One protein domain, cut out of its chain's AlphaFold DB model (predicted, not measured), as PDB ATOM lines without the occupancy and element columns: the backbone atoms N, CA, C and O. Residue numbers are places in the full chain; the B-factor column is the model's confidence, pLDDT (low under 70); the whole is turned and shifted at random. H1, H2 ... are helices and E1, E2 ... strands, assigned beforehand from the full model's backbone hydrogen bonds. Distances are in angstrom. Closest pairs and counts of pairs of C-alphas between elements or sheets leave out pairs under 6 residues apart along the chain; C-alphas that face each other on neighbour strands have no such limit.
ATOM      1  N   GLN A 250     248.235 216.509 242.631       89.00
ATOM      2  CA  GLN A 250     249.230 215.526 242.198       89.00
ATOM      3  C   GLN A 250     250.357 215.355 243.230       89.00
ATOM      4  O   GLN A 250     250.682 214.233 243.619       89.00
ATOM      5  N   LYS A 251     250.931 216.465 243.720       92.38
ATOM      6  CA  LYS A 251     251.972 216.436 244.761       92.38
ATOM      7  C   LYS A 251     251.467 215.779 246.042       92.38
ATOM      8  O   LYS A 251     252.149 214.921 246.588       92.38
ATOM      9  N   TRP A 252     250.269 216.145 246.494       91.75
ATOM     10  CA  TRP A 252     249.684 215.585 247.710       91.75
ATOM     11  C   TRP A 252     249.419 214.075 247.596       91.75
ATOM     12  O   TRP A 252     249.716 213.331 248.529       91.75
ATOM     13  N   LEU A 253     248.918 213.601 246.448       89.81
ATOM     14  CA  LEU A 253     248.704 212.171 246.196       89.81
ATOM     15  C   LEU A 253     250.022 211.389 246.231       89.81
ATOM     16  O   LEU A 253     250.101 210.362 246.906       89.81
ATOM     17  N   ASN A 254     251.064 211.921 245.588       89.56
ATOM     18  CA  ASN A 254     252.400 211.328 245.601       89.56
ATOM     19  C   ASN A 254     252.999 211.294 247.020       89.56
ATOM     20  O   ASN A 254     253.539 210.272 247.429       89.56
ATOM     21  N   GLU A 255     252.862 212.375 247.799       91.94
ATOM     22  CA  GLU A 255     253.305 212.435 249.205       91.94
ATOM     23  C   GLU A 255     252.613 211.395 250.093       91.94
ATOM     24  O   GLU A 255     253.205 210.889 251.047       91.94
ATOM     25  N   LYS A 256     251.344 211.094 249.812       89.31
ATOM     26  CA  LYS A 256     250.550 210.101 250.546       89.31
ATOM     27  C   LYS A 256     250.670 208.689 249.976       89.31
ATOM     28  O   LYS A 256     249.991 207.792 250.475       89.31
ATOM     29  N   SER A 257     251.544 208.488 248.990       88.81
ATOM     30  CA  SER A 257     251.776 207.206 248.323       88.81
ATOM     31  C   SER A 257     250.510 206.609 247.697       88.81
ATOM     32  O   SER A 257     250.330 205.391 247.705       88.81
ATOM     33  N   TYR A 258     249.617 207.455 247.174       88.00
ATOM     34  CA  TYR A 258     248.505 206.998 246.342       88.00
ATOM     35  C   TYR A 258     248.996 206.667 244.932       88.00
ATOM     36  O   TYR A 258     249.835 207.371 244.370       88.00
ATOM     37  N   GLU A 259     248.445 205.608 244.343       87.31
ATOM     38  CA  GLU A 259     248.760 205.215 242.973       87.31
ATOM     39  C   GLU A 259     247.893 206.008 241.993       87.31
ATOM     40  O   GLU A 259     246.679 205.812 241.921       87.31
ATOM     41  N   ILE A 260     248.518 206.916 241.241       86.50
ATOM     42  CA  ILE A 260     247.867 207.654 240.155       86.50
ATOM     43  C   ILE A 260     247.871 206.767 238.905       86.50
ATOM     44  O   ILE A 260     248.925 206.464 238.353       86.50
ATOM     45  N   ILE A 261     246.684 206.379 238.450       86.94
ATOM     46  CA  ILE A 261     246.465 205.497 237.291       86.94
ATOM     47  C   ILE A 261     246.049 206.268 236.034       86.94
ATOM     48  O   ILE A 261     246.066 205.724 234.931       86.94
ATOM     49  N   PHE A 262     245.653 207.532 236.190       83.94
ATOM     50  CA  PHE A 262     245.223 208.383 235.091       83.94
ATOM     51  C   PHE A 262     245.599 209.843 235.345       83.94
ATOM     52  O   PHE A 262     245.391 210.368 236.439       83.94
ATOM     53  N   GLN A 263     246.104 210.508 234.309       85.56
ATOM     54  CA  GLN A 263     246.369 211.940 234.305       85.56
ATOM     55  C   GLN A 263     246.052 212.514 232.923       85.56
ATOM     56  O   GLN A 263     246.469 211.966 231.904       85.56
ATOM     57  N   SER A 264     245.341 213.638 232.892       81.69
ATOM     58  CA  SER A 264     245.076 214.417 231.682       81.69
ATOM     59  C   SER A 264     245.310 215.895 231.962       81.69
ATOM     60  O   SER A 264     244.933 216.391 233.018       81.69
ATOM     61  N   GLU A 265     245.902 216.600 230.999       80.62
ATOM     62  CA  GLU A 265     246.143 218.048 231.060       80.62
ATOM     63  C   GLU A 265     245.022 218.857 230.376       80.62
ATOM     64  O   GLU A 265     244.891 220.060 230.600       80.62
ATOM     65  N   SER A 266     244.190 218.221 229.535       80.75
ATOM     66  CA  SER A 266     243.106 218.894 228.806       80.75
ATOM     67  C   SER A 266     241.897 217.968 228.550       80.75
ATOM     68  O   SER A 266     241.897 217.222 227.572       80.75
ATOM     69  N   PRO A 267     240.853 218.005 229.407       78.38
ATOM     70  CA  PRO A 267     240.764 218.782 230.646       78.38
ATOM     71  C   PRO A 267     241.709 218.241 231.728       78.38
ATOM     72  O   PRO A 267     242.082 217.067 231.701       78.38
ATOM     73  N   LYS A 268     242.070 219.102 232.687       81.81
ATOM     74  CA  LYS A 268     242.837 218.718 233.878       81.81
ATOM     75  C   LYS A 268     242.060 217.682 234.689       81.81
ATOM     76  O   LYS A 268     240.977 217.979 235.200       81.81
ATOM     77  N   ALA A 269     242.598 216.471 234.777       82.69
ATOM     78  CA  ALA A 269     241.966 215.365 235.484       82.69
ATOM     79  C   ALA A 269     242.987 214.377 236.057       82.69
ATOM     80  O   ALA A 269     244.017 214.108 235.435       82.69
ATOM     81  N   LEU A 270     242.672 213.824 237.229       83.44
ATOM     82  CA  LEU A 270     243.468 212.803 237.912       83.44
ATOM     83  C   LEU A 270     242.572 211.626 238.296       83.44
ATOM     84  O   LEU A 270     241.485 211.816 238.841       83.44
ATOM     85  N   GLY A 271     243.048 210.413 238.034       83.81
ATOM     86  CA  GLY A 271     242.466 209.180 238.550       83.81
ATOM     87  C   GLY A 271     243.486 208.447 239.400       83.81
ATOM     88  O   GLY A 271     244.637 208.288 238.989       83.81
ATOM     89  N   PHE A 272     243.075 208.019 240.587       85.38
ATOM     90  CA  PHE A 272     243.955 207.346 241.534       85.38
ATOM     91  C   PHE A 272     243.214 206.260 242.309       85.38
ATOM     92  O   PHE A 272     242.002 206.338 242.516       85.38
ATOM     93  N   LEU A 273     243.965 205.243 242.726       83.25
ATOM     94  CA  LEU A 273     243.444 204.139 243.519       83.25
ATOM     95  C   LEU A 273     243.389 204.526 244.987       83.25
ATOM     96  O   LEU A 273     244.356 205.028 245.560       83.25
ATOM     97  N   THR A 274     242.262 204.238 245.616       82.62
ATOM     98  CA  THR A 274     242.071 204.390 247.054       82.62
ATOM     99  C   THR A 274     242.098 203.029 247.745       82.62
ATOM    100  O   THR A 274     242.079 201.974 247.117       82.62
ATOM    101  N   LYS A 275     242.073 203.021 249.083       81.81
ATOM    102  CA  LYS A 275     241.917 201.768 249.845       81.81
ATOM    103  C   LYS A 275     240.583 201.061 249.568       81.81
ATOM    104  O   LYS A 275     240.470 199.876 249.863       81.81
ATOM    105  N   ILE A 276     239.590 201.768 249.018       79.38
ATOM    106  CA  ILE A 276     238.300 201.181 248.638       79.38
ATOM    107  C   ILE A 276     238.494 200.169 247.508       79.38
ATOM    108  O   ILE A 276     237.856 199.120 247.543       79.38
ATOM    109  N   TRP A 277     239.430 200.414 246.585       78.81
ATOM    110  CA  TRP A 277     239.751 199.482 245.508       78.81
ATOM    111  C   TRP A 277     240.106 198.085 246.022       78.81
ATOM    112  O   TRP A 277     239.581 197.088 245.526       78.81
ATOM    113  N   ASN A 278     240.928 198.006 247.072       80.19
ATOM    114  CA  ASN A 278     241.294 196.731 247.694       80.19
ATOM    115  C   ASN A 278     240.049 195.997 248.211       80.19
ATOM    116  O   ASN A 278     239.860 194.820 247.928       80.19
ATOM    117  N   THR A 279     239.142 196.716 248.876       81.62
ATOM    118  CA  THR A 279     237.878 196.158 249.371       81.62
ATOM    119  C   THR A 279     236.979 195.662 248.236       81.62
ATOM    120  O   THR A 279     236.358 194.607 248.351       81.62
ATOM    121  N   VAL A 280     236.896 196.394 247.122       80.19
ATOM    122  CA  VAL A 280     236.124 195.978 245.938       80.19
ATOM    123  C   VAL A 280     236.684 194.679 245.353       80.19
ATOM    124  O   VAL A 280     235.910 193.772 245.033       80.19
ATOM    125  N   GLN A 281     238.012 194.586 245.233       78.12
ATOM    126  CA  GLN A 281     238.704 193.396 244.737       78.12
ATOM    127  C   GLN A 281     238.471 192.191 245.655       78.12
ATOM    128  O   GLN A 281     238.077 191.123 245.179       78.12
ATOM    129  N   ASP A 282     238.614 192.379 246.968       83.62
ATOM    130  CA  ASP A 282     238.399 191.337 247.978       83.62
ATOM    131  C   ASP A 282     236.957 190.809 247.963       83.62
ATOM    132  O   ASP A 282     236.718 189.603 248.065       83.62
ATOM    133  N   LEU A 283     235.982 191.702 247.770       85.56
ATOM    134  CA  LEU A 283     234.562 191.356 247.690       85.56
ATOM    135  C   LEU A 283     234.132 190.825 246.311       85.56
ATOM    136  O   LEU A 283     232.967 190.459 246.139       85.56
ATOM    137  N   ARG A 284     235.045 190.759 245.328       81.56
ATOM    138  CA  ARG A 284     234.787 190.314 243.940       81.56
ATOM    139  C   ARG A 284     233.589 191.014 243.293       81.56
ATOM    140  O   ARG A 284     232.855 190.414 242.500       81.56
ATOM    141  N   LEU A 285     233.370 192.280 243.639       77.12
ATOM    142  CA  LEU A 285     232.263 193.056 243.097       77.12
ATOM    143  C   LEU A 285     232.541 193.369 241.625       77.12
ATOM    144  O   LEU A 285     233.594 193.894 241.269       77.12
ATOM    145  N   LYS A 286     231.579 193.063 240.748       75.56
ATOM    146  CA  LYS A 286     231.621 193.527 239.358       75.56
ATOM    147  C   LYS A 286     231.139 194.972 239.311       75.56
ATOM    148  O   LYS A 286     229.936 195.214 239.378       75.56
ATOM    149  N   ILE A 287     232.066 195.916 239.178       69.81
ATOM    150  CA  ILE A 287     231.727 197.314 238.899       69.81
ATOM    151  C   ILE A 287     231.235 197.401 237.449       69.81
ATOM    152  O   ILE A 287     231.968 197.058 236.524       69.81
ATOM    153  N   GLN A 288     229.981 197.819 237.257       64.88
ATOM    154  CA  GLN A 288     229.382 198.021 235.931       64.88
ATOM    155  C   GLN A 288     229.460 199.478 235.463       64.88
ATOM    156  O   GLN A 288     229.546 199.725 234.264       64.88
ATOM    157  N   GLU A 289     229.454 200.429 236.395       62.56
ATOM    158  CA  GLU A 289     229.470 201.861 236.117       62.56
ATOM    159  C   GLU A 289     230.217 202.590 237.236       62.56
ATOM    160  O   GLU A 289     230.139 202.196 238.402       62.56
ATOM    161  N   ILE A 290     230.946 203.647 236.876       65.62
ATOM    162  CA  ILE A 290     231.594 204.552 237.825       65.62
ATOM    163  C   ILE A 290     230.969 205.929 237.626       65.62
ATOM    164  O   ILE A 290     231.157 206.560 236.587       65.62
ATOM    165  N   GLY A 291     230.205 206.380 238.620       56.22
ATOM    166  CA  GLY A 291     229.661 207.731 238.649       56.22
ATOM    167  C   GLY A 291     230.751 208.728 239.024       56.22
ATOM    168  O   GLY A 291     231.404 208.573 240.054       56.22
ATOM    169  N   VAL A 292     230.944 209.752 238.196       58.56
ATOM    170  CA  VAL A 292     231.918 210.820 238.445       58.56
ATOM    171  C   VAL A 292     231.159 212.094 238.785       58.56
ATOM    172  O   VAL A 292     230.494 212.663 237.921       58.56
ATOM    173  N   ASP A 293     231.239 212.543 240.039       46.88
ATOM    174  CA  ASP A 293     230.683 213.838 240.435       46.88
ATOM    175  C   ASP A 293     231.689 214.949 240.104       46.88
ATOM    176  O   ASP A 293     232.730 215.089 240.747       46.88
ATOM    177  N   SER A 294     231.406 215.735 239.064       50.28
ATOM    178  CA  SER A 294     232.220 216.895 238.700       50.28
ATOM    179  C   SER A 294     231.762 218.119 239.494       50.28
ATOM    180  O   SER A 294     231.086 219.005 238.968       50.28
ATOM    181  N   THR A 295     232.120 218.189 240.775       47.88
ATOM    182  CA  THR A 295     231.809 219.359 241.612       47.88
ATOM    183  C   THR A 295     232.757 220.548 241.359       47.88
ATOM    184  O   THR A 295     232.488 221.657 241.823       47.88
ATOM    185  N   TYR A 296     233.829 220.371 240.571       48.03
ATOM    186  CA  TYR A 296     234.809 221.412 240.221       48.03
ATOM    187  C   TYR A 296     235.176 221.403 238.725       48.03
ATOM    188  O   TYR A 296     234.876 220.463 237.999       48.03
ATOM    189  N   LYS A 297     235.863 222.462 238.257       50.47
ATOM    190  CA  LYS A 297     236.401 222.594 236.879       50.47
ATOM    191  C   LYS A 297     237.427 221.507 236.496       50.47
ATOM    192  O   LYS A 297     237.877 221.481 235.355       50.47
ATOM    193  N   GLU A 298     237.801 220.661 237.447       51.94
ATOM    194  CA  GLU A 298     238.759 219.565 237.337       51.94
ATOM    195  C   GLU A 298     238.043 218.276 237.743       51.94
ATOM    196  O   GLU A 298     237.249 218.273 238.688       51.94
ATOM    197  N   ILE A 299     238.295 217.194 237.008       52.19
ATOM    198  CA  ILE A 299     237.623 215.909 237.217       52.19
ATOM    199  C   ILE A 299     238.551 215.001 238.021       52.19
ATOM    200  O   ILE A 299     239.653 214.680 237.574       52.19
ATOM    201  N   TYR A 300     238.092 214.572 239.195       53.09
ATOM    202  CA  TYR A 300     238.804 213.628 240.051       53.09
ATOM    203  C   TYR A 300     238.060 212.291 240.054       53.09
ATOM    204  O   TYR A 300     236.889 212.231 240.425       53.09
ATOM    205  N   LEU A 301     238.732 211.230 239.605       53.22
ATOM    206  CA  LEU A 301     238.182 209.877 239.560       53.22
ATOM    207  C   LEU A 301     238.717 209.065 240.742       53.22
ATOM    208  O   LEU A 301     239.920 208.809 240.831       53.22
ATOM    209  N   PHE A 302     237.810 208.652 241.625       56.25
ATOM    210  CA  PHE A 302     238.102 207.779 242.758       56.25
ATOM    211  C   PHE A 302     237.760 206.341 242.371       56.25
ATOM    212  O   PHE A 302     236.610 206.060 242.028       56.25
ATOM    213  N   ILE A 303     238.751 205.450 242.415       51.94
ATOM    214  CA  ILE A 303     238.571 204.005 242.214       51.94
ATOM    215  C   ILE A 303     238.958 203.253 243.493       51.94
ATOM    216  O   ILE A 303     239.891 203.690 244.214       51.94
TER     217      ILE A 303
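Overview. This is residues 250 to 303 of the 303 residues of an uncharacterized protein of Gigaspora rosea (UniProt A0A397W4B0). A small three-stranded sheet makes the body and H1 grazes it; H2 lies beyond the end of E2, and a long loop, residues 283 to 298, returns to E3, while residues 281 to 289, of which 281 and 282 belong to H2, stand free. The printed part has 54 residues, class mixed, ordered H1 E1 E2 H2 E3; the mixed sheet runs E1 E2 E3. It is only just loose, close to compact: radius of gyration of the C-alphas 12.3 A, spans 33 by 26 by 16 A.

Arrangement. Start at inner strand E2, residues 268 to 273. E1, residues 259 to 265, forms an antiparallel hairpin with it; N 264 and O 269, 2.9 A apart, are within hydrogen-bond range. E3, residues 299 to 302, is parallel to E2, with N 301 and O 270 at 2.9 A. H1, residues 250 to 255, only grazes the sheet; its closest C-alphas to E1 are Leu 253 and Ile 260, 7.6 A. H2, residues 275 to 282, is not on the sheet; E2, H2, E3 form a strand-helix-strand unit, parallel neighbours with a helix between along the chain. Every O i to N i+4 pair is within range in H1, 3 of 4 in H2.

Along the chain. Find H1's first C-alpha, 250, at (249.230, 215.526, 242.198). E1 spans 17.7 A, E2 17.5 A, H2 11.2 A. E3 ends at C-alpha 302, (238.102, 207.779, 242.758).

Size, cuts and confidence. The farthest C-alphas, Ser 266 and Leu 283, are 34.5 A apart. The printed part has no cut; the H2 to E3 link is long. Residues 287 to 303 have pLDDT under 70.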